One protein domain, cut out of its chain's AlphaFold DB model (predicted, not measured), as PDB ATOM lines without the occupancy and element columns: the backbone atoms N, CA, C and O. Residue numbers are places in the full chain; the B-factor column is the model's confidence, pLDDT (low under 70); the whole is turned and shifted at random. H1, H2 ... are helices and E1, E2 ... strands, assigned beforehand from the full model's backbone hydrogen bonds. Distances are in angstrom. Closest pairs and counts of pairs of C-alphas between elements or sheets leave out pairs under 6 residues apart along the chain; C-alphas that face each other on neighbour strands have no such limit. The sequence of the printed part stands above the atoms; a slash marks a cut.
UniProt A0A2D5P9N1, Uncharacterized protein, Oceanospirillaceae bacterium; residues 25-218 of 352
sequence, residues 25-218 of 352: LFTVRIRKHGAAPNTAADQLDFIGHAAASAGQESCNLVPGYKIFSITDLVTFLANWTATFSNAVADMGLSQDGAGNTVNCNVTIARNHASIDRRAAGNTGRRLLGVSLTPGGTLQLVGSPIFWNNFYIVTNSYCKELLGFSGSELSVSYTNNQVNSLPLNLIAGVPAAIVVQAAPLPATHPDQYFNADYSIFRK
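This is residues 25 to 218 of the 352 residues of an uncharacterized protein of Oceanospirillaceae bacterium (UniProt A0A2D5P9N1). Two small antiparallel sheets, E2 E1 E5 and E3 E4 E8, stand partly face to face, with the long helix H1 along one side by E2 and E3 and the short helices H2 and H3 at opposite ends. The small hairpin E6 and E7 lies with H4 off to the side, near H2, and long loops run round the rest. The printed part has 194 residues, with five named helices and eight named strands in the order E1 E2 H1 E3 E4 H2 E5 H3 E6 E7 H4 E8 H5; its class is mixed, helices and strands, and under half of the residues, 82, are in named elements. The whole is compact, with a radius of gyration of the C-alphas of 16.4 A, and it spans 46 by 42 by 32 A.

Begin at E1, residues 25 to 30, the inner strand of the first sheet. Its neighbours are E2, residues 58 to 60, with N 59 and O 26 2.8 A apart and within hydrogen-bond range, and E5, residues 150 to 154, where N 27 and O 153 are 2.9 A apart. E1 and E2 form a hairpin with a long link. Go on to H1, residues 70 to 91, which only grazes this sheet with its residues 76 to 84. H1 is on the second sheet, made of E3, residues 128 to 132, E4, residues 137 to 142, and E8, residues 207 to 214. Its height over that sheet is 6.1 A, and it lies over none of the strands, but only just, as 2 of its 22 C-alphas fall on E3; the closest C-alphas of H1 and E3 are those of Ala 78 and Val 130, 5.5 A apart. In the hairpin E3 and E4, look at N 129 and O 141, 2.7 A apart; between E4 and E8, look at N 140 and O 209, 2.9 A apart. H2, residues 144 to 149, only grazes both sheets. H3, residues 156 to 162, is on the second sheet on the same face as H1; it lies over E8 at a height of 10.8 A and stands up from the sheet by 48 degrees. H3 touches H5, residues 215 to 218, with Leu 162 and Ile 215 as closest C-alphas, 5.5 A apart. The hairpin of E6, residues 172 to 174, and E7, residues 177 to 179, has N 172 and O 179 2.8 A apart; the closest C-alphas of E6 and H4, residues 182 to 185, are those of Ser 172 and Asn 184, 6.8 A apart. In H1, H2 and H3 every O i to N i+4 pair is within hydrogen-bond range, while H4 and H5 are too short for such a pair.

Find C-alpha 25 at (34.581, 10.463, 21.047), where E1 begins; it runs 17.2 A to Ile 30. H1 starts at C-alpha 70, at (32.662, 24.880, 24.252), and runs 31.8 A to Met 91. E3 is 14.0 A long, E4 15.9 A and E5 13.3 A. E8 measures 18.9 A and bends by 54 degrees at residue 211. H5 ends at C-alpha 218, at (35.596, 22.705, 13.585).

The two C-alphas farthest apart are those of Gly 64 and Ala 192, 52.0 A. The printed part has no cut. The long links are E1 to E2, H1 to E3 and H4 to E8, with 27, 36 and 21 residues. The mean pLDDT of the printed part is 80.6; 28 residues are under 70, among them residues 47 to 55 and 186 to 198.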
ATOM      1  N   LEU A  25      33.511   9.562  21.466       87.81
ATOM      2  CA  LEU A  25      34.581  10.463  21.047       87.81
ATOM      3  C   LEU A  25      35.887   9.672  20.911       87.81
ATOM      4  O   LEU A  25      36.470   9.557  19.837       87.81
ATOM      5  N   PHE A  26      36.355   9.072  21.996       91.69
ATOM      6  CA  PHE A  26      37.599   8.310  21.994       91.69
ATOM      7  C   PHE A  26      37.580   7.240  23.077       91.69
ATOM      8  O   PHE A  26      36.772   7.299  24.002       91.69
ATOM      9  N   THR A  27      38.492   6.280  22.969       91.81
ATOM     10  CA  THR A  27      38.644   5.182  23.927       91.81
ATOM     11  C   THR A  27      40.082   5.091  24.387       91.81
ATOM     12  O   THR A  27      41.004   5.170  23.580       91.81
ATOM     13  N   VAL A  28      40.282   4.913  25.686       92.12
ATOM     14  CA  VAL A  28      41.588   4.596  26.253       92.12
ATOM     15  C   VAL A  28      41.793   3.088  26.205       92.12
ATOM     16  O   VAL A  28      40.933   2.318  26.624       92.12
ATOM     17  N   ARG A  29      42.953   2.670  25.705       90.19
ATOM     18  CA  ARG A  29      43.374   1.269  25.633       90.19
ATOM     19  C   ARG A  29      44.687   1.078  26.377       90.19
ATOM     20  O   ARG A  29      45.458   2.024  26.555       90.19
ATOM     21  N   ILE A  30      44.933  -0.146  26.823       88.50
ATOM     22  CA  ILE A  30      46.135  -0.530  27.557       88.50
ATOM     23  C   ILE A  30      47.301  -0.650  26.582       88.50
ATOM     24  O   ILE A  30      47.270  -1.407  25.623       88.50
ATOM     25  N   ARG A  31      48.404   0.028  26.856       83.38
ATOM     26  CA  ARG A  31      49.655  -0.201  26.142       83.38
ATOM     27  C   ARG A  31      50.373  -1.393  26.765       83.38
ATOM     28  O   ARG A  31      50.729  -1.327  27.937       83.38
ATOM     29  N   LYS A  32      50.677  -2.432  25.985       75.88
ATOM     30  CA  LYS A  32      51.632  -3.486  26.371       75.88
ATOM     31  C   LYS A  32      52.905  -3.348  25.546       75.88
ATOM     32  O   LYS A  32      52.841  -3.288  24.319       75.88
ATOM     33  N   HIS A  33      54.061  -3.265  26.200       68.38
ATOM     34  CA  HIS A  33      55.330  -3.196  25.474       68.38
ATOM     35  C   HIS A  33      55.534  -4.460  24.630       68.38
ATOM     36  O   HIS A  33      55.396  -5.575  25.125       68.38
ATOM     37  N   GLY A  34      55.855  -4.282  23.346       64.12
ATOM     38  CA  GLY A  34      56.070  -5.399  22.424       64.12
ATOM     39  C   GLY A  34      54.795  -6.091  21.929       64.12
ATOM     40  O   GLY A  34      54.909  -7.117  21.267       64.12
ATOM     41  N   ALA A  35      53.605  -5.540  22.193       68.12
ATOM     42  CA  ALA A  35      52.347  -5.972  21.581       68.12
ATOM     43  C   ALA A  35      51.875  -4.948  20.538       68.12
ATOM     44  O   ALA A  35      52.111  -3.753  20.689       68.12
ATOM     45  N   ALA A  36      51.216  -5.413  19.475       71.31
ATOM     46  CA  ALA A  36      50.615  -4.520  18.488       71.31
ATOM     47  C   ALA A  36      49.397  -3.776  19.081       71.31
ATOM     48  O   ALA A  36      48.676  -4.360  19.899       71.31
ATOM     49  N   PRO A  37      49.139  -2.522  18.660       79.44
ATOM     50  CA  PRO A  37      47.952  -1.788  19.079       79.44
ATOM     51  C   PRO A  37      46.690  -2.344  18.405       79.44
ATOM     52  O   PRO A  37      46.747  -3.046  17.396       79.44
ATOM     53  N   ASN A  38      45.538  -1.972  18.952       80.44
ATOM     54  CA  ASN A  38      44.192  -2.352  18.544       80.44
ATOM     55  C   ASN A  38      43.889  -3.863  18.552       80.44
ATOM     56  O   ASN A  38      43.095  -4.340  17.741       80.44
ATOM     57  N   THR A  39      44.462  -4.618  19.488       82.12
ATOM     58  CA  THR A  39      44.222  -6.067  19.642       82.12
ATOM     59  C   THR A  39      43.235  -6.377  20.773       82.12
ATOM     60  O   THR A  39      42.881  -5.509  21.554       82.12
ATOM     61  N   ALA A  40      42.750  -7.612  20.924       77.81
ATOM     62  CA  ALA A  40      41.921  -7.950  22.094       77.81
ATOM     63  C   ALA A  40      42.700  -7.817  23.423       77.81
ATOM     64  O   ALA A  40      42.124  -7.547  24.470       77.81
ATOM     65  N   ALA A  41      44.029  -7.965  23.379       74.88
ATOM     66  CA  ALA A  41      44.901  -7.982  24.554       74.88
ATOM     67  C   ALA A  41      45.173  -6.597  25.173       74.88
ATOM     68  O   ALA A  41      45.745  -6.530  26.265       74.88
ATOM     69  N   ASP A  42      44.808  -5.521  24.475       79.12
ATOM     70  CA  ASP A  42      44.948  -4.135  24.930       79.12
ATOM     71  C   ASP A  42      43.616  -3.504  25.369       79.12
ATOM     72  O   ASP A  42      43.566  -2.315  25.699       79.12
ATOM     73  N   GLN A  43      42.521  -4.269  25.348       82.44
ATOM     74  CA  GLN A  43      41.235  -3.772  25.807       82.44
ATOM     75  C   GLN A  43      41.308  -3.480  27.305       82.44
ATOM     76  O   GLN A  43      41.749  -4.308  28.101       82.44
ATOM     77  N   LEU A  44      40.886  -2.272  27.671       82.69
ATOM     78  CA  LEU A  44      40.665  -1.902  29.054       82.69
ATOM     79  C   LEU A  44      39.222  -2.260  29.392       82.69
ATOM     80  O   LEU A  44      38.305  -1.619  28.890       82.69
ATOM     81  N   ASP A  45      39.032  -3.293  30.203       74.31
ATOM     82  CA  ASP A  45      37.713  -3.686  30.688       74.31
ATOM     83  C   ASP A  45      37.576  -3.262  32.151       74.31
ATOM     84  O   ASP A  45      38.257  -3.796  33.023       74.31
ATOM     85  N   PHE A  46      36.728  -2.264  32.409       72.25
ATOM     86  CA  PHE A  46      36.343  -1.873  33.765       72.25
ATOM     87  C   PHE A  46      35.117  -2.653  34.281       72.25
ATOM     88  O   PHE A  46      34.835  -2.613  35.478       72.25
ATOM     89  N   ILE A  47      34.382  -3.342  33.400       57.28
ATOM     90  CA  ILE A  47      33.111  -4.032  33.680       57.28
ATOM     91  C   ILE A  47      33.362  -5.427  34.271       57.28
ATOM     92  O   ILE A  47      32.593  -5.880  35.119       57.28
ATOM     93  N   GLY A  48      34.458  -6.088  33.892       54.12
ATOM     94  CA  GLY A  48      34.885  -7.377  34.454       54.12
ATOM     95  C   GLY A  48      35.391  -7.329  35.905       54.12
ATOM     96  O   GLY A  48      35.625  -8.378  36.511       54.12
ATOM     97  N   HIS A  49      35.547  -6.134  36.485       56.00
ATOM     98  CA  HIS A  49      36.197  -5.926  37.778       56.00
ATOM     99  C   HIS A  49      35.166  -5.708  38.895       56.00
ATOM    100  O   HIS A  49      34.366  -4.780  38.859       56.00
ATOM    101  N   ALA A  50      35.202  -6.539  39.944       47.22
ATOM    102  CA  ALA A  50      34.207  -6.565  41.034       47.22
ATOM    103  C   ALA A  50      34.110  -5.253  41.847       47.22
ATOM    104  O   ALA A  50      33.144  -5.040  42.578       47.22
ATOM    105  N   ALA A  51      35.098  -4.364  41.707       46.34
ATOM    106  CA  ALA A  51      35.105  -3.008  42.249       46.34
ATOM    107  C   ALA A  51      34.831  -1.952  41.161       46.34
ATOM    108  O   ALA A  51      35.506  -0.925  41.137       46.34
ATOM    109  N   ALA A  52      33.879  -2.211  40.256       44.94
ATOM    110  CA  ALA A  52      33.411  -1.292  39.216       44.94
ATOM    111  C   ALA A  52      32.753  -0.030  39.811       44.94
ATOM    112  O   ALA A  52      31.561   0.236  39.659       44.94
ATOM    113  N   SER A  53      33.531   0.793  40.505       46.12
ATOM    114  CA  SER A  53      33.190   2.177  40.773       46.12
ATOM    115  C   SER A  53      33.416   2.978  39.487       46.12
ATOM    116  O   SER A  53      34.491   3.517  39.260       46.12
ATOM    117  N   ALA A  54      32.382   3.025  38.642       55.25
ATOM    118  CA  ALA A  54      32.077   4.095  37.680       55.25
ATOM    119  C   ALA A  54      33.133   4.502  36.618       55.25
ATOM    120  O   ALA A  54      32.953   5.530  35.963       55.25
ATOM    121  N   GLY A  55      34.210   3.741  36.413       59.75
ATOM    122  CA  GLY A  55      35.164   3.986  35.325       59.75
ATOM    123  C   GLY A  55      34.561   3.678  33.954       59.75
ATOM    124  O   GLY A  55      33.889   2.665  33.794       59.75
ATOM    125  N   GLN A  56      34.807   4.542  32.967       75.44
ATOM    126  CA  GLN A  56      34.495   4.280  31.560       75.44
ATOM    127  C   GLN A  56      35.778   4.400  30.740       75.44
ATOM    128  O   GLN A  56      36.463   5.420  30.796       75.44
ATOM    129  N   GLU A  57      36.102   3.366  29.972       84.25
ATOM    130  CA  GLU A  57      37.240   3.336  29.054       84.25
ATOM    131  C   GLU A  57      36.991   4.205  27.817       84.25
ATOM    132  O   GLU A  57      37.931   4.731  27.222       84.25
ATOM    133  N   SER A  58      35.721   4.407  27.464       88.19
ATOM    134  CA  SER A  58      35.295   5.240  26.341       88.19
ATOM    135  C   SER A  58      34.663   6.545  26.820       88.19
ATOM    136  O   SER A  58      33.825   6.562  27.723       88.19
ATOM    137  N   CYS A  59      35.056   7.653  26.198       89.62
ATOM    138  CA  CYS A  59      34.431   8.953  26.382       89.62
ATOM    139  C   CYS A  59      33.236   9.064  25.440       89.62
ATOM    140  O   CYS A  59      33.411   9.293  24.243       89.62
ATOM    141  N   ASN A  60      32.033   8.887  25.987       89.38
ATOM    142  CA  ASN A  60      30.788   8.905  25.227       89.38
ATOM    143  C   ASN A  60      29.919  10.090  25.645       89.38
ATOM    144  O   ASN A  60      29.679  10.305  26.833       89.38
ATOM    145  N   LEU A  61      29.395  10.824  24.667       86.81
ATOM    146  CA  LEU A  61      28.321  11.784  24.878       86.81
ATOM    147  C   LEU A  61      27.120  11.059  25.493       86.81
ATOM    148  O   LEU A  61      26.711   9.997  25.026       86.81
ATOM    149  N   VAL A  62      26.556  11.631  26.554       83.25
ATOM    150  CA  VAL A  62      25.469  11.005  27.313       83.25
ATOM    151  C   VAL A  62      24.116  11.465  26.757       83.25
ATOM    152  O   VAL A  62      23.922  12.673  26.573       83.25
ATOM    153  N   PRO A  63      23.151  10.552  26.528       82.50
ATOM    154  CA  PRO A  63      21.794  10.930  26.155       82.50
ATOM    155  C   PRO A  63      21.203  11.937  27.149       82.50
ATOM    156  O   PRO A  63      21.207  11.718  28.356       82.50
ATOM    157  N   GLY A  64      20.698  13.062  26.643       79.62
ATOM    158  CA  GLY A  64      20.101  14.117  27.470       79.62
ATOM    159  C   GLY A  64      21.091  15.127  28.062       79.62
ATOM    160  O   GLY A  64      20.646  16.186  28.507       79.62
ATOM    161  N   TYR A  65      22.406  14.883  28.006       82.00
ATOM    162  CA  TYR A  65      23.394  15.900  28.364       82.00
ATOM    163  C   TYR A  65      23.486  16.943  27.245       82.00
ATOM    164  O   TYR A  65      23.859  16.640  26.111       82.00
ATOM    165  N   LYS A  66      23.092  18.181  27.551       82.69
ATOM    166  CA  LYS A  66      23.055  19.283  26.587       82.69
ATOM    167  C   LYS A  66      24.322  20.121  26.714       82.69
ATOM    168  O   LYS A  66      24.552  20.739  27.747       82.69
ATOM    169  N   ILE A  67      25.113  20.169  25.647       85.50
ATOM    170  CA  ILE A  67      26.309  21.012  25.558       85.50
ATOM    171  C   ILE A  67      25.915  22.293  24.824       85.50
ATOM    172  O   ILE A  67      25.608  22.254  23.631       85.50
ATOM    173  N   PHE A  68      25.895  23.428  25.525       82.25
ATOM    174  CA  PHE A  68      25.490  24.720  24.952       82.25
ATOM    175  C   PHE A  68      26.677  25.581  24.531       82.25
ATOM    176  O   PHE A  68      26.528  26.458  23.675       82.25
ATOM    177  N   SER A  69      27.841  25.317  25.116       79.62
ATOM    178  CA  SER A  69      29.078  26.039  24.870       79.62
ATOM    179  C   SER A  69      30.279  25.096  24.797       79.62
ATOM    180  O   SER A  69      30.239  23.945  25.231       79.62
ATOM    181  N   ILE A  70      31.388  25.607  24.269       80.81
ATOM    182  CA  ILE A  70      32.662  24.880  24.252       80.81
ATOM    183  C   ILE A  70      33.211  24.709  25.671       80.81
ATOM    184  O   ILE A  70      33.825  23.690  25.967       80.81
ATOM    185  N   THR A  71      32.932  25.645  26.578       80.81
ATOM    186  CA  THR A  71      33.277  25.505  27.999       80.81
ATOM    187  C   THR A  71      32.585  24.294  28.624       80.81
ATOM    188  O   THR A  71      33.227  23.548  29.364       80.81
ATOM    189  N   ASP A  72      31.319  24.040  28.279       84.12
ATOM    190  CA  ASP A  72      30.605  22.841  28.736       84.12
ATOM    191  C   ASP A  72      31.249  21.569  28.173       84.12
ATOM    192  O   ASP A  72      31.418  20.596  28.902       84.12
ATOM    193  N   LEU A  73      31.676  21.586  26.902       86.06
ATOM    194  CA  LEU A  73      32.391  20.465  26.284       86.06
ATOM    195  C   LEU A  73      33.728  20.192  26.987       86.06
ATOM    196  O   LEU A  73      34.031  19.048  27.315       86.06
ATOM    197  N   VAL A  74      34.522  21.228  27.261       87.00
ATOM    198  CA  VAL A  74      35.802  21.088  27.975       87.00
ATOM    199  C   VAL A  74      35.572  20.590  29.402       87.00
ATOM    200  O   VAL A  74      36.305  19.721  29.869       87.00
ATOM    201  N   THR A  75      34.531  21.076  30.080       88.06
ATOM    202  CA  THR A  75      34.152  20.622  31.427       88.06
ATOM    203  C   THR A  75      33.707  19.162  31.417       88.06
ATOM    204  O   THR A  75      34.115  18.384  32.278       88.06
ATOM    205  N   PHE A  76      32.926  18.758  30.415       90.12
ATOM    206  CA  PHE A  76      32.532  17.370  30.195       90.12
ATOM    207  C   PHE A  76      33.760  16.460  30.032       90.12
ATOM    208  O   PHE A  76      33.886  15.463  30.744       90.12
ATOM    209  N   LEU A  77      34.710  16.843  29.173       90.75
ATOM    210  CA  LEU A  77      35.959  16.104  28.978       90.75
ATOM    211  C   LEU A  77      36.809  16.061  30.259       90.75
ATOM    212  O   LEU A  77      37.351  15.014  30.616       90.75
ATOM    213  N   ALA A  78      36.902  17.174  30.990       89.50
ATOM    214  CA  ALA A  78      37.643  17.248  32.246       89.50
ATOM    215  C   ALA A  78      37.047  16.316  33.314       89.50
ATOM    216  O   ALA A  78      37.793  15.575  33.958       89.50
ATOM    217  N   ASN A  79      35.719  16.292  33.451       89.62
ATOM    218  CA  ASN A  79      35.018  15.385  34.357       89.62
ATOM    219  C   ASN A  79      35.249  13.923  33.970       89.62
ATOM    220  O   ASN A  79      35.582  13.113  34.833       89.62
ATOM    221  N   TRP A  80      35.161  13.597  32.678       91.06
ATOM    222  CA  TRP A  80      35.436  12.245  32.202       91.06
ATOM    223  C   TRP A  80      36.877  11.808  32.523       91.06
ATOM    224  O   TRP A  80      37.073  10.748  33.113       91.06
ATOM    225  N   THR A  81      37.889  12.643  32.242       91.12
ATOM    226  CA  THR A  81      39.296  12.301  32.550       91.12
ATOM    227  C   THR A  81      39.569  12.139  34.047       91.12
ATOM    228  O   THR A  81      40.405  11.319  34.440       91.12
ATOM    229  N   ALA A  82      38.857  12.888  34.895       88.44
ATOM    230  CA  ALA A  82      38.933  12.745  36.344       88.44
ATOM    231  C   ALA A  82      38.325  11.414  36.805       88.44
ATOM    232  O   ALA A  82      38.967  10.691  37.565       88.44
ATOM    233  N   THR A  83      37.135  11.060  36.309       89.38
ATOM    234  CA  THR A  83      36.488   9.774  36.607       89.38
ATOM    235  C   THR A  83      37.343   8.602  36.138       89.38
ATOM    236  O   THR A  83      37.578   7.679  36.912       89.38
ATOM    237  N   PHE A  84      37.887   8.673  34.919       90.31
ATOM    238  CA  PHE A  84      38.823   7.680  34.395       90.31
ATOM    239  C   PHE A  84      40.053   7.519  35.303       90.31
ATOM    240  O   PHE A  84      40.376   6.411  35.726       90.31
ATOM    241  N   SER A  85      40.720   8.627  35.650       90.38
ATOM    242  CA  SER A  85      41.930   8.589  36.484       90.38
ATOM    243  C   SER A  85      41.652   8.006  37.872       90.38
ATOM    244  O   SER A  85      42.445   7.212  38.369       90.38
ATOM    245  N   ASN A  86      40.518   8.368  38.479       88.50
ATOM    246  CA  ASN A  86      40.106   7.847  39.780       88.50
ATOM    247  C   ASN A  86      39.792   6.349  39.714       88.50
ATOM    248  O   ASN A  86      40.218   5.611  40.593       88.50
ATOM    249  N   ALA A  87      39.114   5.889  38.659       88.19
ATOM    250  CA  ALA A  87      38.818   4.471  38.483       88.19
ATOM    251  C   ALA A  87      40.105   3.638  38.382       88.19
ATOM    252  O   ALA A  87      40.250   2.635  39.077       88.19
ATOM    253  N   VAL A  88      41.081   4.088  37.586       88.81
ATOM    254  CA  VAL A  88      42.389   3.418  37.495       88.81
ATOM    255  C   VAL A  88      43.120   3.436  38.844       88.81
ATOM    256  O   VAL A  88      43.702   2.427  39.236       88.81
ATOM    257  N   ALA A  89      43.064   4.544  39.586       88.88
ATOM    258  CA  ALA A  89      43.646   4.632  40.926       88.88
ATOM    259  C   ALA A  89      42.991   3.668  41.932       88.88
ATOM    260  O   ALA A  89      43.698   3.025  42.710       88.88
ATOM    261  N   ASP A  90      41.663   3.535  41.877       87.25
ATOM    262  CA  ASP A  90      40.869   2.642  42.722       87.25
ATOM    263  C   ASP A  90      41.096   1.157  42.393       87.25
ATOM    264  O   ASP A  90      40.891   0.303  43.252       87.25
ATOM    265  N   MET A  91      41.555   0.821  41.189       86.00
ATOM    266  CA  MET A  91      41.961  -0.547  40.842       86.00
ATOM    267  C   MET A  91      43.439  -0.812  41.130       86.00
ATOM    268  O   MET A  91      43.795  -1.908  41.554       86.00
ATOM    269  N   GLY A  92      44.302   0.185  40.940       87.38
ATOM    270  CA  GLY A  92      45.745  -0.020  40.906       87.38
ATOM    271  C   GLY A  92      46.207  -0.670  39.598       87.38
ATOM    272  O   GLY A  92      45.414  -1.062  38.740       87.38
ATOM    273  N   LEU A  93      47.521  -0.764  39.443       89.00
ATOM    274  CA  LEU A  93      48.194  -1.269  38.249       89.00
ATOM    275  C   LEU A  93      48.989  -2.532  38.604       89.00
ATOM    276  O   LEU A  93      49.615  -2.582  39.663       89.00
ATOM    277  N   SER A  94      48.998  -3.540  37.737       88.25
ATOM    278  CA  SER A  94      49.816  -4.752  37.894       88.25
ATOM    279  C   SER A  94      50.251  -5.306  36.540       88.25
ATOM    280  O   SER A  94      49.663  -4.976  35.515       88.25
ATOM    281  N   GLN A  95      51.260  -6.177  36.533       84.19
ATOM    282  CA  GLN A  95      51.720  -6.862  35.316       84.19
ATOM    283  C   GLN A  95      50.973  -8.173  35.026       84.19
ATOM    284  O   GLN A  95      51.001  -8.670  33.903       84.19
ATOM    285  N   ASP A  96      50.314  -8.745  36.031       78.19
ATOM    286  CA  ASP A  96      49.639 -10.042  35.965       78.19
ATOM    287  C   ASP A  96      48.106  -9.923  35.968       78.19
ATOM    288  O   ASP A  96      47.411 -10.899  35.688       78.19
ATOM    289  N   GLY A  97      47.562  -8.732  36.240       71.06
ATOM    290  CA  GLY A  97      46.125  -8.516  36.420       71.06
ATOM    291  C   GLY A  97      45.569  -9.139  37.705       71.06
ATOM    292  O   GLY A  97      44.351  -9.249  37.850       71.06
ATOM    293  N   ALA A  98      46.425  -9.575  38.637       71.00
ATOM    294  CA  ALA A  98      45.985 -10.249  39.849       71.00
ATOM    295  C   ALA A  98      45.292  -9.276  40.820       71.00
ATOM    296  O   ALA A  98      45.650  -8.103  40.936       71.00
ATOM    297  N   GLY A  99      44.281  -9.762  41.548       67.75
ATOM    298  CA  GLY A  99      43.646  -8.994  42.625       67.75
ATOM    299  C   GLY A  99      42.812  -7.791  42.169       67.75
ATOM    300  O   GLY A  99      42.766  -6.797  42.888       67.75
ATOM    301  N   ASN A 100      42.138  -7.879  41.012       75.81
ATOM    302  CA  ASN A 100      41.250  -6.827  40.487       75.81
ATOM    303  C   ASN A 100      41.987  -5.519  40.116       75.81
ATOM    304  O   ASN A 100      41.467  -4.419  40.301       75.81
ATOM    305  N   THR A 101      43.207  -5.654  39.596       81.62
ATOM    306  CA  THR A 101      44.073  -4.560  39.133       81.62
ATOM    307  C   THR A 101      44.045  -4.439  37.603       81.62
ATOM    308  O   THR A 101      43.631  -5.363  36.895       81.62
ATOM    309  N   VAL A 102      44.493  -3.300  37.066       83.88
ATOM    310  CA  VAL A 102      44.648  -3.112  35.615       83.88
ATOM    311  C   VAL A 102      45.950  -3.767  35.144       83.88
ATOM    312  O   VAL A 102      47.034  -3.350  35.555       83.88
ATOM    313  N   ASN A 103      45.839  -4.757  34.253       85.25
ATOM    314  CA  ASN A 103      46.973  -5.466  33.651       85.25
ATOM    315  C   ASN A 103      47.723  -4.565  32.653       85.25
ATOM    316  O   ASN A 103      47.315  -4.448  31.500       85.25
ATOM    317  N   CYS A 104      48.812  -3.939  33.085       83.06
ATOM    318  CA  CYS A 104      49.634  -3.022  32.301       83.06
ATOM    319  C   CYS A 104      51.138  -3.219  32.588       83.06
ATOM    320  O   CYS A 104      51.558  -4.223  33.154       83.06
ATOM    321  N   ASN A 105      51.993  -2.290  32.155       82.12
ATOM    322  CA  ASN A 105      53.448  -2.480  32.172       82.12
ATOM    323  C   ASN A 105      54.092  -2.273  33.553       82.12
ATOM    324  O   ASN A 105      55.241  -2.673  33.749       82.12
ATOM    325  N   VAL A 106      53.396  -1.642  34.503       84.88
ATOM    326  CA  VAL A 106      53.931  -1.321  35.836       84.88
ATOM    327  C   VAL A 106      53.024  -1.820  36.949       84.88
ATOM    328  O   VAL A 106      51.804  -1.821  36.820       84.88
ATOM    329  N   THR A 107      53.632  -2.168  38.080       89.12
ATOM    330  CA  THR A 107      52.906  -2.528  39.298       89.12
ATOM    331  C   THR A 107      52.873  -1.338  40.246       89.12
ATOM    332  O   THR A 107      53.917  -0.871  40.704       89.12
ATOM    333  N   ILE A 108      51.678  -0.830  40.534       88.44
ATOM    334  CA  ILE A 108      51.439   0.261  41.479       88.44
ATOM    335  C   ILE A 108      50.218  -0.104  42.315       88.44
ATOM    336  O   ILE A 108      49.152  -0.397  41.779       88.44
ATOM    337  N   ALA A 109      50.374  -0.054  43.637       88.62
ATOM    338  CA  ALA A 109      49.286  -0.344  44.557       88.62
ATOM    339  C   ALA A 109      48.091   0.603  44.346       88.62
ATOM    340  O   ALA A 109      48.240   1.766  43.960       88.62
ATOM    341  N   ARG A 110      46.896   0.099  44.652       88.06
ATOM    342  CA  ARG A 110      45.663   0.885  44.699       88.06
ATOM    343  C   ARG A 110      45.832   2.146  45.561       88.06
ATOM    344  O   ARG A 110      46.459   2.094  46.617       88.06
ATOM    345  N   ASN A 111      45.225   3.255  45.131       87.50
ATOM    346  CA  ASN A 111      45.200   4.555  45.823       87.50
ATOM    347  C   ASN A 111      46.589   5.142  46.136       87.50
ATOM    348  O   ASN A 111      46.741   5.978  47.029       87.50
ATOM    349  N   HIS A 112      47.624   4.710  45.415       89.19
ATOM    350  CA  HIS A 112      48.968   5.238  45.594       89.19
ATOM    351  C   HIS A 112      49.075   6.674  45.051       89.19
ATOM    352  O   HIS A 112      48.543   6.991  43.987       89.19
ATOM    353  N   ALA A 113      49.831   7.540  45.732       88.62
ATOM    354  CA  ALA A 113      49.933   8.970  45.404       88.62
ATOM    355  C   ALA A 113      50.460   9.277  43.987       88.62
ATOM    356  O   ALA A 113      50.240  10.365  43.457       88.62
ATOM    357  N   SER A 114      51.146   8.326  43.347       87.69
ATOM    358  CA  SER A 114      51.631   8.473  41.966       87.69
ATOM    359  C   SER A 114      50.539   8.346  40.897       87.69
ATOM    360  O   SER A 114      50.775   8.763  39.764       87.69
ATOM    361  N   ILE A 115      49.378   7.779  41.240       88.25
ATOM    362  CA  ILE A 115      48.245   7.565  40.323       88.25
ATOM    363  C   ILE A 115      46.927   8.151  40.846       88.25
ATOM    364  O   ILE A 115      46.008   8.365  40.057       88.25
ATOM    365  N   ASP A 116      46.832   8.428  42.150       88.31
ATOM    366  CA  ASP A 116      45.645   8.992  42.786       88.31
ATOM    367  C   ASP A 116      45.862  10.451  43.197       88.31
ATOM    368  O   ASP A 116      46.566  10.735  44.165       88.31
ATOM    369  N   ARG A 117      45.177  11.383  42.524       84.50
ATOM    370  CA  ARG A 117      45.157  12.803  42.913       84.50
ATOM    371  C   ARG A 117      44.612  13.014  44.329       84.50
ATOM    372  O   ARG A 117      44.997  13.976  44.981       84.50
ATOM    373  N   ARG A 118      43.709  12.150  44.797       86.19
ATOM    374  CA  ARG A 118      43.006  12.272  46.085       86.19
ATOM    375  C   ARG A 118      43.902  11.894  47.270       86.19
ATOM    376  O   ARG A 118      43.532  12.145  48.416       86.19
ATOM    377  N   ALA A 119      45.071  11.306  47.014       80.94
ATOM    378  CA  ALA A 119      45.995  10.884  48.057       80.94
ATOM    379  C   ALA A 119      46.478  12.065  48.924       80.94
ATOM    380  O   ALA A 119      46.760  13.155  48.420       80.94
ATOM    381  N   ALA A 120      46.559  11.813  50.239       60.47
ATOM    382  CA  ALA A 120      47.201  12.626  51.281       60.47
ATOM    383  C   ALA A 120      47.189  14.155  51.038       60.47
ATOM    384  O   ALA A 120      48.231  14.783  50.843       60.47
ATOM    385  N   GLY A 121      45.997  14.764  51.058       69.69
ATOM    386  CA  GLY A 121      45.843  16.224  50.989       69.69
ATOM    387  C   GLY A 121      45.876  16.821  49.577       69.69
ATOM    388  O   GLY A 121      46.290  17.965  49.423       69.69
ATOM    389  N   ASN A 122      45.440  16.075  48.554       71.88
ATOM    390  CA  ASN A 122      45.478  16.478  47.138       71.88
ATOM    391  C   ASN A 122      46.894  16.707  46.581       71.88
ATOM    392  O   ASN A 122      47.082  17.478  45.639       71.88
ATOM    393  N   THR A 123      47.891  16.044  47.166       73.62
ATOM    394  CA  THR A 123      49.294  16.109  46.723       73.62
ATOM    395  C   THR A 123      49.628  15.050  45.673       73.62
ATOM    396  O   THR A 123      50.705  15.082  45.078       73.62
ATOM    397  N   GLY A 124      48.709  14.113  45.431       79.25
ATOM    398  CA  GLY A 124      48.888  13.071  44.436       79.25
ATOM    399  C   GLY A 124      48.750  13.562  42.993       79.25
ATOM    400  O   GLY A 124      48.236  14.647  42.707       79.25
ATOM    401  N   ARG A 125      49.208  12.736  42.052       84.19
ATOM    402  CA  ARG A 125      49.275  13.074  40.624       84.19
ATOM    403  C   ARG A 125      48.056  12.539  39.873       84.19
ATOM    404  O   ARG A 125      47.629  11.409  40.087       84.19
ATOM    405  N   ARG A 126      47.507  13.342  38.957       86.25
ATOM    406  CA  ARG A 126      46.440  12.911  38.039       86.25
ATOM    407  C   ARG A 126      47.048  12.145  36.859       86.25
ATOM    408  O   ARG A 126      48.011  12.618  36.263       86.25
ATOM    409  N   LEU A 127      46.458  11.004  36.495       90.94
ATOM    410  CA  LEU A 127      46.925  10.200  35.362       90.94
ATOM    411  C   LEU A 127      46.692  10.889  34.018       90.94
ATOM    412  O   LEU A 127      47.640  11.013  33.244       90.94
ATOM    413  N   LEU A 128      45.461  11.337  33.764       93.00
ATOM    414  CA  LEU A 128      45.058  12.007  32.531       93.00
ATOM    415  C   LEU A 128      44.228  13.254  32.836       93.00
ATOM    416  O   LEU A 128      43.385  13.266  33.730       93.00
ATOM    417  N   GLY A 129      44.449  14.303  32.059       91.31
ATOM    418  CA  GLY A 129      43.745  15.563  32.145       91.31
ATOM    419  C   GLY A 129      43.520  16.208  30.793       91.31
ATOM    420  O   GLY A 129      44.095  15.807  29.787       91.31
ATOM    421  N   VAL A 130      42.708  17.256  30.804       90.50
ATOM    422  CA  VAL A 130      42.438  18.112  29.649       90.50
ATOM    423  C   VAL A 130      42.786  19.550  30.014       90.50
ATOM    424  O   VAL A 130      42.569  19.974  31.150       90.50
ATOM    425  N   SER A 131      43.344  20.277  29.053       86.31
ATOM    426  CA  SER A 131      43.633  21.708  29.121       86.31
ATOM    427  C   SER A 131      43.338  22.364  27.770       86.31
ATOM    428  O   SER A 131      43.186  21.677  26.758       86.31
ATOM    429  N   LEU A 132      43.260  23.690  27.749       82.88
ATOM    430  CA  LEU A 132      43.117  24.490  26.538       82.88
ATOM    431  C   LEU A 132      44.291  25.470  26.457       82.88
ATOM    432  O   LEU A 132      44.613  26.129  27.446       82.88
ATOM    433  N   THR A 133      44.921  25.595  25.293       82.69
ATOM    434  CA  THR A 133      45.909  26.660  25.076       82.69
ATOM    435  C   THR A 133      45.224  28.020  24.916       82.69
ATOM    436  O   THR A 133      44.037  28.074  24.578       82.69
ATOM    437  N   PRO A 134      45.964  29.138  25.038       71.56
ATOM    438  CA  PRO A 134      45.439  30.463  24.697       71.56
ATOM    439  C   PRO A 134      44.907  30.569  23.255       71.56
ATOM    440  O   PRO A 134      44.015  31.363  22.983       71.56
ATOM    441  N   GLY A 135      45.414  29.744  22.328       71.62
ATOM    442  CA  GLY A 135      44.920  29.658  20.947       71.62
ATOM    443  C   GLY A 135      43.656  28.806  20.778       71.62
ATOM    444  O   GLY A 135      43.175  28.615  19.660       71.62
ATOM    445  N   GLY A 136      43.121  28.245  21.863       76.25
ATOM    446  CA  GLY A 136      41.961  27.363  21.840       76.25
ATOM    447  C   GLY A 136      42.249  25.947  21.347       76.25
ATOM    448  O   GLY A 136      41.315  25.212  21.033       76.25
ATOM    449  N   THR A 137      43.518  25.545  21.235       86.88
ATOM    450  CA  THR A 137      43.852  24.148  20.928       86.88
ATOM    451  C   THR A 137      43.669  23.301  22.180       86.88
ATOM    452  O   THR A 137      44.125  23.667  23.267       86.88
ATOM    453  N   LEU A 138      42.966  22.179  22.036       89.38
ATOM    454  CA  LEU A 138      42.784  21.224  23.120       89.38
ATOM    455  C   LEU A 138      44.110  20.503  23.393       89.38
ATOM    456  O   LEU A 138      44.839  20.155  22.463       89.38
ATOM    457  N   GLN A 139      44.415  20.265  24.663       91.06
ATOM    458  CA  GLN A 139      45.588  19.510  25.088       91.06
ATOM    459  C   GLN A 139      45.171  18.381  26.020       91.06
ATOM    460  O   GLN A 139      44.464  18.607  27.004       91.06
ATOM    461  N   LEU A 140      45.658  17.175  25.741       92.44
ATOM    462  CA  LEU A 140      45.590  16.056  26.672       92.44
ATOM    463  C   LEU A 140      46.868  16.047  27.502       92.44
ATOM    464  O   LEU A 140      47.970  15.994  26.959       92.44
ATOM    465  N   VAL A 141      46.719  16.123  28.819       92.25
ATOM    466  CA  VAL A 141      47.824  16.173  29.778       92.25
ATOM    467  C   VAL A 141      47.906  14.825  30.471       92.25
ATOM    468  O   VAL A 141      47.085  14.526  31.334       92.25
ATOM    469  N   GLY A 142      48.862  13.995  30.072       91.50
ATOM    470  CA  GLY A 142      49.064  12.677  30.667       91.50
ATOM    471  C   GLY A 142      50.348  12.616  31.484       91.50
ATOM    472  O   GLY A 142      51.391  13.130  31.074       91.50
ATOM    473  N   SER A 143      50.288  11.947  32.630       91.75
ATOM    474  CA  SER A 143      51.486  11.605  33.399       91.75
ATOM    475  C   SER A 143      52.371  10.596  32.641       91.75
ATOM    476  O   SER A 143      51.871   9.853  31.793       91.75
ATOM    477  N   PRO A 144      53.677  10.490  32.955       89.44
ATOM    478  CA  PRO A 144      54.541   9.438  32.417       89.44
ATOM    479  C   PRO A 144      53.973   8.037  32.649       89.44
ATOM    480  O   PRO A 144      54.044   7.182  31.772       89.44
ATOM    481  N   ILE A 145      53.348   7.816  33.813       90.44
ATOM    482  CA  ILE A 145      52.688   6.550  34.142       90.44
ATOM    483  C   ILE A 145      51.522   6.301  33.185       90.44
ATOM    484  O   ILE A 145      51.375   5.181  32.704       90.44
ATOM    485  N   PHE A 146      50.733   7.322  32.849       91.88
ATOM    486  CA  PHE A 146      49.659   7.170  31.872       91.88
ATOM    487  C   PHE A 146      50.205   6.772  30.494       91.88
ATOM    488  O   PHE A 146      49.838   5.723  29.981       91.88
ATOM    489  N   TRP A 147      51.139   7.535  29.925       89.62
ATOM    490  CA  TRP A 147      51.648   7.289  28.565       89.62
ATOM    491  C   TRP A 147      52.459   5.992  28.408       89.62
ATOM    492  O   TRP A 147      52.563   5.433  27.309       89.62
ATOM    493  N   ASN A 148      53.019   5.482  29.505       87.12
ATOM    494  CA  ASN A 148      53.682   4.180  29.515       87.12
ATOM    495  C   ASN A 148      52.694   3.011  29.533       87.12
ATOM    496  O   ASN A 148      53.040   1.937  29.056       87.12
ATOM    497  N   ASN A 149      51.487   3.194  30.070       87.44
ATOM    498  CA  ASN A 149      50.532   2.106  30.302       87.44
ATOM    499  C   ASN A 149      49.274   2.196  29.447       87.44
ATOM    500  O   ASN A 149      48.541   1.218  29.353       87.44
ATOM    501  N   PHE A 150      49.032   3.337  28.809       91.06
ATOM    502  CA  PHE A 150      47.825   3.608  28.050       91.06
ATOM    503  C   PHE A 150      48.132   4.386  26.773       91.06
ATOM    504  O   PHE A 150      49.132   5.099  26.662       91.06
ATOM    505  N   TYR A 151      47.230   4.260  25.812       91.50
ATOM    506  CA  TYR A 151      47.155   5.100  24.625       91.50
ATOM    507  C   TYR A 151      45.683   5.373  24.303       91.50
ATOM    508  O   TYR A 151      44.788   4.701  24.819       91.50
ATOM    509  N   ILE A 152      45.418   6.390  23.489       92.94
ATOM    510  CA  ILE A 152      44.054   6.818  23.165       92.94
ATOM    511  C   ILE A 152      43.767   6.501  21.707       92.94
ATOM    512  O   ILE A 152      44.553   6.856  20.837       92.94
ATOM    513  N   VAL A 153      42.628   5.879  21.436       92.00
ATOM    514  CA  VAL A 153      42.117   5.635  20.089       92.00
ATOM    515  C   VAL A 153      41.003   6.626  19.800       92.00
ATOM    516  O   VAL A 153      40.020   6.699  20.538       92.00
ATOM    517  N   THR A 154      41.155   7.400  18.731       91.06
ATOM    518  CA  THR A 154      40.173   8.386  18.280       91.06
ATOM    519  C   THR A 154      39.381   7.850  17.093       91.06
ATOM    520  O   THR A 154      39.908   7.144  16.231       91.06
ATOM    521  N   ASN A 155      38.101   8.213  17.018       89.44
ATOM    522  CA  ASN A 155      37.303   8.003  15.815       89.44
ATOM    523  C   ASN A 155      37.305   9.255  14.919       89.44
ATOM    524  O   ASN A 155      37.813  10.311  15.297       89.44
ATOM    525  N   SER A 156      36.726   9.150  13.721       89.06
ATOM    526  CA  SER A 156      36.667  10.266  12.768       89.06
ATOM    527  C   SER A 156      35.946  11.497  13.327       89.06
ATOM    528  O   SER A 156      36.380  12.615  13.056       89.06
ATOM    529  N   TYR A 157      34.910  11.314  14.152       89.38
ATOM    530  CA  TYR A 157      34.218  12.430  14.798       89.38
ATOM    531  C   TYR A 157      35.114  13.195  15.771       89.38
ATOM    532  O   TYR A 157      35.213  14.411  15.681       89.38
ATOM    533  N   CYS A 158      35.813  12.503  16.668       88.88
ATOM    534  CA  CYS A 158      36.723  13.118  17.630       88.88
ATOM    535  C   CYS A 158      37.883  13.836  16.954       88.88
ATOM    536  O   CYS A 158      38.228  14.948  17.361       88.88
ATOM    537  N   LYS A 159      38.439  13.253  15.887       89.81
ATOM    538  CA  LYS A 159      39.472  13.916  15.087       89.81
ATOM    539  C   LYS A 159      38.995  15.267  14.584       89.81
ATOM    540  O   LYS A 159      39.679  16.267  14.770       89.81
ATOM    541  N   GLU A 160      37.791  15.307  14.020       89.44
ATOM    542  CA  GLU A 160      37.228  16.527  13.455       89.44
ATOM    543  C   GLU A 160      36.753  17.526  14.520       89.44
ATOM    544  O   GLU A 160      37.026  18.721  14.397       89.44
ATOM    545  N   LEU A 161      36.110  17.051  15.583       88.50
ATOM    546  CA  LEU A 161      35.549  17.880  16.647       88.50
ATOM    547  C   LEU A 161      36.631  18.461  17.569       88.50
ATOM    548  O   LEU A 161      36.630  19.659  17.841       88.50
ATOM    549  N   LEU A 162      37.548  17.618  18.059       89.31
ATOM    550  CA  LEU A 162      38.555  17.983  19.067       89.31
ATOM    551  C   LEU A 162      39.901  18.391  18.457       89.31
ATOM    552  O   LEU A 162      40.696  19.051  19.121       89.31
ATOM    553  N   GLY A 163      40.141  18.033  17.195       88.00
ATOM    554  CA  GLY A 163      41.287  18.493  16.419       88.00
ATOM    555  C   GLY A 163      42.535  17.630  16.471       88.00
ATOM    556  O   GLY A 163      43.621  18.136  16.216       88.00
ATOM    557  N   PHE A 164      42.403  16.342  16.768       90.50
ATOM    558  CA  PHE A 164      43.518  15.399  16.700       90.50
ATOM    559  C   PHE A 164      43.625  14.768  15.302       90.50
ATOM    560  O   PHE A 164      42.628  14.303  14.761       90.50
ATOM    561  N   SER A 165      44.820  14.695  14.712       84.94
ATOM    562  CA  SER A 165      45.038  14.018  13.416       84.94
ATOM    563  C   SER A 165      45.176  12.493  13.517       84.94
ATOM    564  O   SER A 165      44.705  11.757  12.642       84.94
ATOM    565  N   GLY A 166      45.822  11.996  14.575       84.81
ATOM    566  CA  GLY A 166      46.161  10.578  14.740       84.81
ATOM    567  C   GLY A 166      44.971   9.696  15.124       84.81
ATOM    568  O   GLY A 166      44.140  10.100  15.934       84.81
ATOM    569  N   SER A 167      44.890   8.482  14.556       88.50
ATOM    570  CA  SER A 167      43.956   7.433  15.021       88.50
ATOM    571  C   SER A 167      44.346   6.916  16.399       88.50
ATOM    572  O   SER A 167      43.475   6.705  17.234       88.50
ATOM    573  N   GLU A 168      45.648   6.766  16.651       89.62
ATOM    574  CA  GLU A 168      46.190   6.529  17.982       89.62
ATOM    575  C   GLU A 168      46.963   7.759  18.468       89.62
ATOM    576  O   GLU A 168      47.853   8.266  17.785       89.62
ATOM    577  N   LEU A 169      46.646   8.224  19.673       90.81
ATOM    578  CA  LEU A 169      47.398   9.250  20.383       90.81
ATOM    579  C   LEU A 169      48.225   8.554  21.457       90.81
ATOM    580  O   LEU A 169      47.695   7.897  22.358       90.81
ATOM    581  N   SER A 170      49.537   8.698  21.356       88.44
ATOM    582  CA  SER A 170      50.472   8.157  22.329       88.44
ATOM    583  C   SER A 170      51.642   9.101  22.509       88.44
ATOM    584  O   SER A 170      51.925   9.931  21.648       88.44
ATOM    585  N   VAL A 171      52.318   8.966  23.644       87.31
ATOM    586  CA  VAL A 171      53.579   9.645  23.913       87.31
ATOM    587  C   VAL A 171      54.580   8.601  24.389       87.31
ATOM    588  O   VAL A 171      54.245   7.623  25.058       87.31
ATOM    589  N   SER A 172      55.824   8.764  23.978       82.25
ATOM    590  CA  SER A 172      56.890   7.792  24.189       82.25
ATOM    591  C   SER A 172      58.243   8.483  24.251       82.25
ATOM    592  O   SER A 172      58.362   9.647  23.873       82.25
ATOM    593  N   TYR A 173      59.254   7.763  24.734       79.81
ATOM    594  CA  TYR A 173      60.609   8.275  24.863       79.81
ATOM    595  C   TYR A 173      61.545   7.506  23.926       79.81
ATOM    596  O   TYR A 173      61.724   6.297  24.058       79.81
ATOM    597  N   THR A 174      62.123   8.193  22.948       75.12
ATOM    598  CA  THR A 174      63.027   7.615  21.939       75.12
ATOM    599  C   THR A 174      64.233   8.530  21.780       75.12
ATOM    600  O   THR A 174      64.049   9.732  21.619       75.12
ATOM    601  N   ASN A 175      65.459   7.997  21.801       75.75
ATOM    602  CA  ASN A 175      66.695   8.791  21.665       75.75
ATOM    603  C   ASN A 175      66.799   9.969  22.646       75.75
ATOM    604  O   ASN A 175      67.192  11.071  22.272       75.75
ATOM    605  N   ASN A 176      66.417   9.748  23.904       77.44
ATOM    606  CA  ASN A 176      66.339  10.788  24.932       77.44
ATOM    607  C   ASN A 176      65.410  11.974  24.597       77.44
ATOM    608  O   ASN A 176      65.523  13.043  25.197       77.44
ATOM    609  N   GLN A 177      64.480  11.790  23.659       81.56
ATOM    610  CA  GLN A 177      63.506  12.790  23.242       81.56
ATOM    611  C   GLN A 177      62.087  12.243  23.380       81.56
ATOM    612  O   GLN A 177      61.824  11.057  23.166       81.56
ATOM    613  N   VAL A 178      61.161  13.130  23.731       84.62
ATOM    614  CA  VAL A 178      59.737  12.806  23.757       84.62
ATOM    615  C   VAL A 178      59.206  12.809  22.331       84.62
ATOM    616  O   VAL A 178      59.458  13.740  21.571       84.62
ATOM    617  N   ASN A 179      58.456  11.772  21.977       84.69
ATOM    618  CA  ASN A 179      57.865  11.631  20.659       84.69
ATOM    619  C   ASN A 179      56.439  11.070  20.732       84.69
ATOM    620  O   ASN A 179      56.131  10.231  21.583       84.69
ATOM    621  N   SER A 180      55.586  11.513  19.813       84.06
ATOM    622  CA  SER A 180      54.157  11.194  19.739       84.06
ATOM    623  C   SER A 180      53.773  10.297  18.553       84.06
ATOM    624  O   SER A 180      52.596  10.174  18.215       84.06
ATOM    625  N   LEU A 181      54.754   9.662  17.902       80.31
ATOM    626  CA  LEU A 181      54.512   8.805  16.740       80.31
ATOM    627  C   LEU A 181      53.734   7.526  17.112       80.31
ATOM    628  O   LEU A 181      54.217   6.755  17.944       80.31
ATOM    629  N   PRO A 182      52.620   7.209  16.419       76.81
ATOM    630  CA  PRO A 182      51.894   5.945  16.594       76.81
ATOM    631  C   PRO A 182      52.751   4.700  16.340       76.81
ATOM    632  O   PRO A 182      52.515   3.649  16.926       76.81
ATOM    633  N   LEU A 183      53.796   4.819  15.513       75.50
ATOM    634  CA  LEU A 183      54.739   3.735  15.218       75.50
ATOM    635  C   LEU A 183      55.436   3.194  16.481       75.50
ATOM    636  O   LEU A 183      55.809   2.025  16.526       75.50
ATOM    637  N   ASN A 184      55.524   4.005  17.538       73.06
ATOM    638  CA  ASN A 184      56.089   3.615  18.831       73.06
ATOM    639  C   ASN A 184      55.164   2.695  19.654       73.06
ATOM    640  O   ASN A 184      55.531   2.265  20.755       73.06
ATOM    641  N   LEU A 185      53.965   2.401  19.141       72.56
ATOM    642  CA  LEU A 185      53.041   1.403  19.678       72.56
ATOM    643  C   LEU A 185      53.214   0.021  19.027       72.56
ATOM    644  O   LEU A 185      52.696  -0.946  19.568       72.56
ATOM    645  N   ILE A 186      53.913  -0.101  17.891       64.81
ATOM    646  CA  ILE A 186      53.972  -1.348  17.109       64.81
ATOM    647  C   ILE A 186      55.061  -2.298  17.639       64.81
ATOM    648  O   ILE A 186      56.189  -1.894  17.922       64.81
ATOM    649  N   ALA A 187      54.735  -3.589  17.723       57.91
ATOM    650  CA  ALA A 187      55.683  -4.661  18.014       57.91
ATOM    651  C   ALA A 187      56.571  -4.991  16.799       57.91
ATOM    652  O   ALA A 187      56.066  -5.185  15.696       57.91
ATOM    653  N   GLY A 188      57.884  -5.137  17.005       51.56
ATOM    654  CA  GLY A 188      58.757  -5.818  16.038       51.56
ATOM    655  C   GLY A 188      59.215  -5.013  14.817       51.56
ATOM    656  O   GLY A 188      59.578  -5.619  13.811       51.56
ATOM    657  N   VAL A 189      59.264  -3.677  14.877       46.88
ATOM    658  CA  VAL A 189      59.995  -2.916  13.847       46.88
ATOM    659  C   VAL A 189      61.478  -3.316  13.927       46.88
ATOM    660  O   VAL A 189      62.051  -3.247  15.019       46.88
ATOM    661  N   PRO A 190      62.119  -3.758  12.825       42.31
ATOM    662  CA  PRO A 190      63.536  -4.085  12.849       42.31
ATOM    663  C   PRO A 190      64.328  -2.883  13.369       42.31
ATOM    664  O   PRO A 190      64.100  -1.749  12.943       42.31
ATOM    665  N   ALA A 191      65.280  -3.150  14.268       47.06
ATOM    666  CA  ALA A 191      66.106  -2.166  14.979       47.06
ATOM    667  C   ALA A 191      66.879  -1.176  14.074       47.06
ATOM    668  O   ALA A 191      67.557  -0.285  14.573       47.06
ATOM    669  N   ALA A 192      66.782  -1.321  12.751       42.12
ATOM    670  CA  ALA A 192      67.421  -0.475  11.758       42.12
ATOM    671  C   ALA A 192      66.633   0.801  11.394       42.12
ATOM    672  O   ALA A 192      67.222   1.681  10.773       42.12
ATOM    673  N   ILE A 193      65.337   0.932  11.732       46.44
ATOM    674  CA  ILE A 193      64.524   2.085  11.265       46.44
ATOM    675  C   ILE A 193      63.812   2.852  12.394       46.44
ATOM    676  O   ILE A 193      63.547   4.042  12.235       46.44
ATOM    677  N   VAL A 194      63.573   2.258  13.570       45.78
ATOM    678  CA  VAL A 194      63.028   2.983  14.735       45.78
ATOM    679  C   VAL A 194      63.641   2.428  16.014       45.78
ATOM    680  O   VAL A 194      63.584   1.227  16.271       45.78
ATOM    681  N   VAL A 195      64.241   3.300  16.823       51.50
ATOM    682  CA  VAL A 195      64.743   2.949  18.158       51.50
ATOM    683  C   VAL A 195      63.561   2.517  19.022       51.50
ATOM    684  O   VAL A 195      62.565   3.237  19.083       51.50
ATOM    685  N   GLN A 196      63.655   1.348  19.673       53.72
ATOM    686  CA  GLN A 196      62.608   0.871  20.581       53.72
ATOM    687  C   GLN A 196      62.239   1.978  21.573       53.72
ATOM    688  O   GLN A 196      63.105   2.534  22.248       53.72
ATOM    689  N   ALA A 197      60.947   2.297  21.646       61.12
ATOM    690  CA  ALA A 197      60.436   3.266  22.599       61.12
ATOM    691  C   ALA A 197      60.735   2.796  24.026       61.12
ATOM    692  O   ALA A 197      60.192   1.789  24.485       61.12
ATOM    693  N   ALA A 198      61.588   3.543  24.722       67.06
ATOM    694  CA  ALA A 198      61.820   3.369  26.142       67.06
ATOM    695  C   ALA A 198      60.617   3.925  26.928       67.06
ATOM    696  O   ALA A 198      59.942   4.858  26.466       67.06
ATOM    697  N   PRO A 199      60.326   3.376  28.120       71.56
ATOM    698  CA  PRO A 199      59.347   3.976  29.012       71.56
ATOM    699  C   PRO A 199      59.809   5.380  29.425       71.56
ATOM    700  O   PRO A 199      60.985   5.606  29.714       71.56
ATOM    701  N   LEU A 200      58.873   6.327  29.476       81.00
ATOM    702  CA  LEU A 200      59.115   7.651  30.046       81.00
ATOM    703  C   LEU A 200      59.534   7.492  31.518       81.00
ATOM    704  O   LEU A 200      58.831   6.799  32.263       81.00
ATOM    705  N   PRO A 201      60.630   8.128  31.968       80.69
ATOM    706  CA  PRO A 201      61.027   8.085  33.370       80.69
ATOM    707  C   PRO A 201      59.892   8.567  34.282       80.69
ATOM    708  O   PRO A 201      59.231   9.560  33.982       80.69
ATOM    709  N   ALA A 202      59.675   7.913  35.424       72.19
ATOM    710  CA  ALA A 202      58.607   8.301  36.356       72.19
ATOM    711  C   ALA A 202      58.771   9.740  36.898       72.19
ATOM    712  O   ALA A 202      57.786  10.403  37.228       72.19
ATOM    713  N   THR A 203      60.014  10.232  36.949       79.50
ATOM    714  CA  THR A 203      60.387  11.601  37.341       79.50
ATOM    715  C   THR A 203      60.183  12.636  36.234       79.50
ATOM    716  O   THR A 203      60.307  13.831  36.494       79.50
ATOM    717  N   HIS A 204      59.869  12.211  35.008       85.12
ATOM    718  CA  HIS A 204      59.641  13.125  33.897       85.12
ATOM    719  C   HIS A 204      58.386  13.990  34.163       85.12
ATOM    720  O   HIS A 204      57.405  13.504  34.753       85.12
ATOM    721  N   PRO A 205      58.370  15.272  33.753       87.00
ATOM    722  CA  PRO A 205      57.164  16.095  33.833       87.00
ATOM    723  C   PRO A 205      56.008  15.494  33.022       87.00
ATOM    724  O   PRO A 205      56.219  14.653  32.141       87.00
ATOM    725  N   ASP A 206      54.780  15.927  33.318       88.56
ATOM    726  CA  ASP A 206      53.593  15.550  32.539       88.56
ATOM    727  C   ASP A 206      53.781  15.917  31.067       88.56
ATOM    728  O   ASP A 206      54.394  16.933  30.740       88.56
ATOM    729  N   GLN A 207      53.293  15.053  30.181       90.69
ATOM    730  CA  GLN A 207      53.415  15.236  28.743       90.69
ATOM    731  C   GLN A 207      52.095  15.681  28.137       90.69
ATOM    732  O   GLN A 207      51.025  15.166  28.477       90.69
ATOM    733  N   TYR A 208      52.210  16.629  27.213       89.94
ATOM    734  CA  TYR A 208      51.098  17.265  26.526       89.94
ATOM    735  C   TYR A 208      50.974  16.690  25.119       89.94
ATOM    736  O   TYR A 208      51.931  16.724  24.346       89.94
ATOM    737  N   PHE A 209      49.787  16.208  24.774       90.81
ATOM    738  CA  PHE A 209      49.423  15.904  23.398       90.81
ATOM    739  C   PHE A 209      48.493  17.007  22.893       90.81
ATOM    740  O   PHE A 209      47.382  17.170  23.401       90.81
ATOM    741  N   ASN A 210      48.958  17.783  21.916       90.62
ATOM    742  CA  ASN A 210      48.233  18.936  21.389       90.62
ATOM    743  C   ASN A 210      47.358  18.538  20.200       90.62
ATOM    744  O   ASN A 210      47.778  17.749  19.357       90.62
ATOM    745  N   ALA A 211      46.171  19.131  20.114       90.56
ATOM    746  CA  ALA A 211      45.391  19.159  18.885       90.56
ATOM    747  C   ALA A 211      46.087  20.027  17.817       90.56
ATOM    748  O   ALA A 211      46.733  21.030  18.132       90.56
ATOM    749  N   ASP A 212      45.899  19.671  16.548       90.12
ATOM    750  CA  ASP A 212      46.491  20.340  15.384       90.12
ATOM    751  C   ASP A 212      45.811  21.671  15.057       90.12
ATOM    752  O   ASP A 212      46.359  22.527  14.359       90.12
ATOM    753  N   TYR A 213      44.585  21.860  15.539       88.31
ATOM    754  CA  TYR A 213      43.849  23.099  15.367       88.31
ATOM    755  C   TYR A 213      42.989  23.426  16.579       88.31
ATOM    756  O   TYR A 213      42.700  22.599  17.439       88.31
ATOM    757  N   SER A 214      42.595  24.695  16.636       84.88
ATOM    758  CA  SER A 214      41.733  25.215  17.687       84.88
ATOM    759  C   SER A 214      40.373  24.525  17.649       84.88
ATOM    760  O   SER A 214      39.772  24.451  16.573       84.88
ATOM    761  N   ILE A 215      39.855  24.091  18.801       82.56
ATOM    762  CA  ILE A 215      38.526  23.464  18.920       82.56
ATOM    763  C   ILE A 215      37.454  24.349  18.269       82.56
ATOM    764  O   ILE A 215      36.550  23.892  17.573       82.56
ATOM    765  N   PHE A 216      37.667  25.658  18.349       78.31
ATOM    766  CA  PHE A 216      36.865  26.694  17.736       78.31
ATOM    767  C   PHE A 216      36.688  26.527  16.207       78.31
ATOM    768  O   PHE A 216      35.641  26.811  15.632       78.31
ATOM    769  N   ARG A 217      37.666  25.994  15.481       78.69
ATOM    770  CA  ARG A 217      37.604  25.948  14.012       78.69
ATOM    771  C   ARG A 217      36.549  24.980  13.461       78.69
ATOM    772  O   ARG A 217      35.951  25.244  12.410       78.69
ATOM    773  N   LYS A 218      36.387  23.827  14.108       79.31
ATOM    774  CA  LYS A 218      35.596  22.705  13.585       79.31
ATOM    775  C   LYS A 218      34.637  22.105  14.616       79.31
ATOM    776  O   LYS A 218      34.206  20.974  14.454       79.31
TER     777      LYS A 218